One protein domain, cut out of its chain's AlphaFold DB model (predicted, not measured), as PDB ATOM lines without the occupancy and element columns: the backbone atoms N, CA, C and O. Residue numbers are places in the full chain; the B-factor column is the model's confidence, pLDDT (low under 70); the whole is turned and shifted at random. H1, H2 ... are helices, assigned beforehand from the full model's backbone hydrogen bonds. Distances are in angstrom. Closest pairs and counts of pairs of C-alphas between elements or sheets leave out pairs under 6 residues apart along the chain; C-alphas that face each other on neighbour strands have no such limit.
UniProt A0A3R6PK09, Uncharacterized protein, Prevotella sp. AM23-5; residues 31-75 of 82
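Overview. This is residues 31 to 75 of the 82 residues of an uncharacterized protein of Prevotella sp. AM23-5 (UniProt A0A3R6PK09). Three helices make a small triangle round the middle of the domain: H1, the longest, is one side, H3 packs on it at a steep angle with its last residue, Val 69, near Ser 37, and H2 folds back from the end of H1 to make a corner with it. H2 and H3 stand nearly crosswise and come close through a single pair of C-alphas, and a short tail, residues 70 to 75, follows H3 at the other end of the longest axis from H2. The printed part has 45 residues with three named helices, in the order H1, H2, H3, and no named strand; its class is all helix. It is compact, with a radius of gyration of the C-alphas of 9.7 A, and its C-alphas span 27 by 19 by 18 A.

Along the chain. Find C-alpha 31 at (49.114, -1.309, -45.018); from there H1 runs through residues 31 to 44, 20.1 A from first to last C-alpha, to C-alpha 44 at (43.502, -18.696, -53.326). After one residue, look for H2, residues 46 to 53, 10.7 A long from first to last C-alpha. Further on, H3 holds residues 59 to 69 and measures 15.4 A, ending at C-alpha 69, (53.514, -9.477, -47.999).

Arrangement. Start at H1 and look at Ser 37: its C-alpha is 5.5 A from that of Val 69, the closest C-alphas of H1 and H3, which touch. The two run opposite ways at a steep tilt of 68 degrees, only just short of about perpendicular. Go next to residues 41 to 43, with which alone H1 touches H2. They touch only at the corner by their link, and the closest C-alphas, those of Met 42 and Lys 49, are 4.7 A apart. H1 and H2 run opposite ways at a steep tilt of 37 degrees, only just past shallow. H2 and H3 are close but not clearly touching: their closest C-alphas, those of Phe 48 and Asp 61, are 6.9 A apart, and their lines are about perpendicular at 82 degrees. Along the backbone of H1, H2 and H3, every O i to N i+4 pair is within hydrogen-bond range.

Size, cuts and confidence. Look for the two C-alphas farthest apart at Leu 54 and Ile 73, 28.1 A from each other. The first and last printed C-alphas, those of Leu 31 and Glu 75, are 17.9 A apart. The printed part has no cut, and the links from H1 to H2 and from H2 to H3 are tight, with one and five residues. In the B-factor column you will find a mean pLDDT of the printed part of 93.9, and no printed residue is under 70.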
ATOM      1  N   LEU A  31      50.454  -0.704 -45.101       92.19
ATOM      2  CA  LEU A  31      49.114  -1.309 -45.018       92.19
ATOM      3  C   LEU A  31      48.532  -1.623 -46.408       92.19
ATOM      4  O   LEU A  31      47.786  -2.585 -46.559       92.19
ATOM      5  N   LEU A  32      48.910  -0.849 -47.432       92.44
ATOM      6  CA  LEU A  32      48.502  -1.096 -48.816       92.44
ATOM      7  C   LEU A  32      48.994  -2.455 -49.334       92.44
ATOM      8  O   LEU A  32      48.273  -3.133 -50.071       92.44
ATOM      9  N   ASP A  33      50.213  -2.843 -48.966       92.94
ATOM     10  CA  ASP A  33      50.785  -4.120 -49.380       92.94
ATOM     11  C   ASP A  33      50.129  -5.268 -48.614       92.94
ATOM     12  O   ASP A  33      49.801  -6.289 -49.218       92.94
ATOM     13  N   ILE A  34      49.799  -5.065 -47.333       94.38
ATOM     14  CA  ILE A  34      49.005  -6.021 -46.547       94.38
ATOM     15  C   ILE A  34      47.631  -6.240 -47.198       94.38
ATOM     16  O   ILE A  34      47.235  -7.384 -47.430       94.38
ATOM     17  N   ASP A  35      46.929  -5.169 -47.579       94.25
ATOM     18  CA  ASP A  35      45.635  -5.252 -48.268       94.25
ATOM     19  C   ASP A  35      45.742  -5.980 -49.617       94.25
ATOM     20  O   ASP A  35      44.843  -6.731 -50.016       94.25
ATOM     21  N   ARG A  36      46.836  -5.755 -50.354       95.31
ATOM     22  CA  ARG A  36      47.100  -6.439 -51.624       95.31
ATOM     23  C   ARG A  36      47.320  -7.933 -51.395       95.31
ATOM     24  O   ARG A  36      46.679  -8.734 -52.080       95.31
ATOM     25  N   SER A  37      48.163  -8.304 -50.439       95.88
ATOM     26  CA  SER A  37      48.442  -9.701 -50.100       95.88
ATOM     27  C   SER A  37      47.200 -10.418 -49.577       95.88
ATOM     28  O   SER A  37      46.901 -11.527 -50.020       95.88
ATOM     29  N   ALA A  38      46.379  -9.757 -48.757       95.88
ATOM     30  CA  ALA A  38      45.096 -10.298 -48.317       95.88
ATOM     31  C   ALA A  38      44.168 -10.600 -49.504       95.88
ATOM     32  O   ALA A  38      43.587 -11.681 -49.572       95.88
ATOM     33  N   LYS A  39      44.076  -9.705 -50.501       96.62
ATOM     34  CA  LYS A  39      43.291  -9.957 -51.727       96.62
ATOM     35  C   LYS A  39      43.816 -11.145 -52.530       96.62
ATOM     36  O   LYS A  39      43.013 -11.859 -53.132       96.62
ATOM     37  N   ILE A  40      45.132 -11.356 -52.564       95.75
ATOM     38  CA  ILE A  40      45.736 -12.529 -53.208       95.75
ATOM     39  C   ILE A  40      45.320 -13.800 -52.459       95.75
ATOM     40  O   ILE A  40      44.816 -14.733 -53.086       95.75
ATOM     41  N   LEU A  41      45.436 -13.816 -51.130       95.62
ATOM     42  CA  LEU A  41      45.031 -14.956 -50.305       95.62
ATOM     43  C   LEU A  41      43.532 -15.250 -50.405       95.62
ATOM     44  O   LEU A  41      43.154 -16.401 -50.591       95.62
ATOM     45  N   MET A  42      42.673 -14.228 -50.416       96.50
ATOM     46  CA  MET A  42      41.223 -14.387 -50.604       96.50
ATOM     47  C   MET A  42      40.842 -15.036 -51.942       96.50
ATOM     48  O   MET A  42      39.763 -15.619 -52.046       96.50
ATOM     49  N   ARG A  43      41.677 -14.897 -52.983       95.31
ATOM     50  CA  ARG A  43      41.467 -15.560 -54.282       95.31
ATOM     51  C   ARG A  43      41.911 -17.021 -54.255       95.31
ATOM     52  O   ARG A  43      41.319 -17.829 -54.962       95.31
ATOM     53  N   LYS A  44      42.945 -17.342 -53.469       94.50
ATOM     54  CA  LYS A  44      43.502 -18.696 -53.326       94.50
ATOM     55  C   LYS A  44      42.697 -19.555 -52.336       94.50
ATOM     56  O   LYS A  44      42.542 -20.747 -52.566       94.50
ATOM     57  N   ASP A  45      42.177 -18.960 -51.260       95.06
ATOM     58  CA  ASP A  45      41.472 -19.643 -50.168       95.06
ATOM     59  C   ASP A  45      40.155 -18.921 -49.806       95.06
ATOM     60  O   ASP A  45      40.128 -17.848 -49.192       95.06
ATOM     61  N   ALA A  46      39.026 -19.544 -50.160       94.50
ATOM     62  CA  ALA A  46      37.694 -19.048 -49.809       94.50
ATOM     63  C   ALA A  46      37.410 -19.101 -48.293       94.50
ATOM     64  O   ALA A  46      36.639 -18.288 -47.774       94.50
ATOM     65  N   GLY A  47      38.043 -20.031 -47.576       95.56
ATOM     66  CA  GLY A  47      37.999 -20.133 -46.122       95.56
ATOM     67  C   GLY A  47      38.697 -18.951 -45.456       95.56
ATOM     68  O   GLY A  47      38.104 -18.329 -44.576       95.56
ATOM     69  N   PHE A  48      39.888 -18.576 -45.937       95.94
ATOM     70  CA  PHE A  48      40.590 -17.362 -45.495       95.94
ATOM     71  C   PHE A  48      39.702 -16.129 -45.665       95.94
ATOM     72  O   PHE A  48      39.520 -15.355 -44.728       95.94
ATOM     73  N   LYS A  49      39.054 -15.981 -46.829       96.38
ATOM     74  CA  LYS A  49      38.115 -14.876 -47.075       96.38
ATOM     75  C   LYS A  49      36.983 -14.826 -46.043       96.38
ATOM     76  O   LYS A  49      36.644 -13.743 -45.567       96.38
ATOM     77  N   LYS A  50      36.390 -15.975 -45.701       96.69
ATOM     78  CA  LYS A  50      35.320 -16.057 -44.695       96.69
ATOM     79  C   LYS A  50      35.835 -15.691 -43.300       96.69
ATOM     80  O   LYS A  50      35.177 -14.924 -42.606       96.69
ATOM     81  N   ARG A  51      37.004 -16.207 -42.910       97.06
ATOM     82  CA  ARG A  51      37.640 -15.915 -41.616       97.06
ATOM     83  C   ARG A  51      37.992 -14.438 -41.479       97.06
ATOM     84  O   ARG A  51      37.645 -13.833 -40.472       97.06
ATOM     85  N   LEU A  52      38.556 -13.835 -42.524       94.88
ATOM     86  CA  LEU A  52      38.849 -12.403 -42.568       94.88
ATOM     87  C   LEU A  52      37.582 -11.558 -42.382       94.88
ATOM     88  O   LEU A  52      37.569 -10.648 -41.562       94.88
ATOM     89  N   ALA A  53      36.496 -11.881 -43.093       94.50
ATOM     90  CA  ALA A  53      35.234 -11.143 -42.991       94.50
ATOM     91  C   ALA A  53      34.578 -11.234 -41.600       94.50
ATOM     92  O   ALA A  53      33.822 -10.344 -41.220       94.50
ATOM     93  N   LEU A  54      34.858 -12.304 -40.852       96.19
ATOM     94  CA  LEU A  54      34.350 -12.530 -39.499       96.19
ATOM     95  C   LEU A  54      35.323 -12.068 -38.403       96.19
ATOM     96  O   LEU A  54      35.049 -12.311 -37.232       96.19
ATOM     97  N   ASN A  55      36.451 -11.435 -38.757       93.25
ATOM     98  CA  ASN A  55      37.549 -11.125 -37.830       93.25
ATOM     99  C   ASN A  55      38.028 -12.352 -37.027       93.25
ATOM    100  O   ASN A  55      38.383 -12.246 -35.857       93.25
ATOM    101  N   ALA A  56      38.032 -13.522 -37.665       95.31
ATOM    102  CA  ALA A  56      38.369 -14.814 -37.072       95.31
ATOM    103  C   ALA A  56      39.597 -15.438 -37.757       95.31
ATOM    104  O   ALA A  56      39.608 -16.635 -38.052       95.31
ATOM    105  N   LEU A  57      40.595 -14.609 -38.091       94.12
ATOM    106  CA  LEU A  57      41.864 -15.085 -38.646       94.12
ATOM    107  C   LEU A  57      42.572 -15.974 -37.624       94.12
ATOM    108  O   LEU A  57      42.678 -15.615 -36.452       94.12
ATOM    109  N   THR A  58      43.065 -17.121 -38.077       93.69
ATOM    110  CA  THR A  58      43.920 -17.987 -37.258       93.69
ATOM    111  C   THR A  58      45.363 -17.483 -37.272       93.69
ATOM    112  O   THR A  58      45.738 -16.679 -38.126       93.69
ATOM    113  N   MET A  59      46.213 -17.992 -36.374       92.56
ATOM    114  CA  MET A  59      47.654 -17.704 -36.425       92.56
ATOM    115  C   MET A  59      48.257 -18.056 -37.786       92.56
ATOM    116  O   MET A  59      48.893 -17.214 -38.409       92.56
ATOM    117  N   THR A  60      47.927 -19.233 -38.320       92.69
ATOM    118  CA  THR A  60      48.377 -19.671 -39.649       92.69
ATOM    119  C   THR A  60      47.930 -18.732 -40.772       92.69
ATOM    120  O   THR A  60      48.654 -18.547 -41.750       92.69
ATOM    121  N   ASP A  61      46.744 -18.124 -40.670       94.50
ATOM    122  CA  ASP A  61      46.298 -17.123 -41.645       94.50
ATOM    123  C   ASP A  61      47.180 -15.867 -41.602       94.50
ATOM    124  O   ASP A  61      47.518 -15.314 -42.652       94.50
ATOM    125  N   VAL A  62      47.555 -15.423 -40.399       93.38
ATOM    126  CA  VAL A  62      48.424 -14.258 -40.191       93.38
ATOM    127  C   VAL A  62      49.843 -14.550 -40.675       93.38
ATOM    128  O   VAL A  62      50.396 -13.757 -41.434       93.38
ATOM    129  N   GLU A  63      50.412 -15.700 -40.322       93.62
ATOM    130  CA  GLU A  63      51.739 -16.131 -40.783       93.62
ATOM    131  C   GLU A  63      51.799 -16.181 -42.313       93.62
ATOM    132  O   GLU A  63      52.691 -15.597 -42.926       93.62
ATOM    133  N   ARG A  64      50.781 -16.769 -42.957       94.25
ATOM    134  CA  ARG A  64      50.665 -16.793 -44.425       94.25
ATOM    135  C   ARG A  64      50.549 -15.403 -45.038       94.25
ATOM    136  O   ARG A  64      51.134 -15.156 -46.091       94.25
ATOM    137  N   LEU A  65      49.791 -14.502 -44.412       95.06
ATOM    138  CA  LEU A  65      49.664 -13.118 -44.867       95.06
ATOM    139  C   LEU A  65      51.011 -12.398 -44.837       95.06
ATOM    140  O   LEU A  65      51.358 -11.721 -45.807       95.06
ATOM    141  N   PHE A  66      51.777 -12.567 -43.759       93.19
ATOM    142  CA  PHE A  66      53.084 -11.933 -43.632       93.19
ATOM    143  C   PHE A  66      54.156 -12.588 -44.505       93.19
ATOM    144  O   PHE A  66      54.987 -11.881 -45.073       93.19
ATOM    145  N   MET A  67      54.075 -13.894 -44.736       93.38
ATOM    146  CA  MET A  67      54.903 -14.563 -45.733       93.38
ATOM    147  C   MET A  67      54.618 -14.021 -47.145       93.38
ATOM    148  O   MET A  67      55.547 -13.720 -47.888       93.38
ATOM    149  N   GLU A  68      53.351 -13.808 -47.521       94.81
ATOM    150  CA  GLU A  68      52.997 -13.239 -48.834       94.81
ATOM    151  C   GLU A  68      53.421 -11.762 -48.953       94.81
ATOM    152  O   GLU A  68      54.000 -11.375 -49.965       94.81
ATOM    153  N   VAL A  69      53.173 -10.918 -47.938       95.38
ATOM    154  CA  VAL A  69      53.514  -9.477 -47.999       95.38
ATOM    155  C   VAL A  69      55.016  -9.206 -47.979       95.38
ATOM    156  O   VAL A  69      55.467  -8.210 -48.537       95.38
ATOM    157  N   THR A  70      55.798 -10.090 -47.364       92.50
ATOM    158  CA  THR A  70      57.256  -9.952 -47.292       92.50
ATOM    159  C   THR A  70      57.975 -10.747 -48.371       92.50
ATOM    160  O   THR A  70      59.198 -10.824 -48.344       92.50
ATOM    161  N   TYR A  71      57.246 -11.329 -49.330       91.00
ATOM    162  CA  TYR A  71      57.816 -12.174 -50.384       91.00
ATOM    163  C   TYR A  71      58.625 -13.364 -49.838       91.00
ATOM    164  O   TYR A  71      59.610 -13.782 -50.441       91.00
ATOM    165  N   GLY A  72      58.216 -13.897 -48.686       89.06
ATOM    166  CA  GLY A  72      58.888 -14.991 -47.990       89.06
ATOM    167  C   GLY A  72      60.145 -14.576 -47.230       89.06
ATOM    168  O   GLY A  72      60.857 -15.448 -46.748       89.06
ATOM    169  N   ILE A  73      60.432 -13.273 -47.120       87.38
ATOM    170  CA  ILE A  73      61.585 -12.795 -46.355       87.38
ATOM    171  C   ILE A  73      61.344 -12.994 -44.866       87.38
ATOM    172  O   ILE A  73      62.269 -13.396 -44.194       87.38
ATOM    173  N   ILE A  74      60.145 -12.719 -44.345       87.00
ATOM    174  CA  ILE A  74      59.858 -12.853 -42.913       87.00
ATOM    175  C   ILE A  74      58.898 -14.017 -42.707       87.00
ATOM    176  O   ILE A  74      57.753 -13.979 -43.164       87.00
ATOM    177  N   GLU A  75      59.359 -15.014 -41.963       83.06
ATOM    178  CA  GLU A  75      58.525 -16.079 -41.422       83.06
ATOM    179  C   GLU A  75      58.167 -15.713 -39.980       83.06
ATOM    180  O   GLU A  75      59.040 -15.539 -39.129       83.06
TER     181      GLU A  75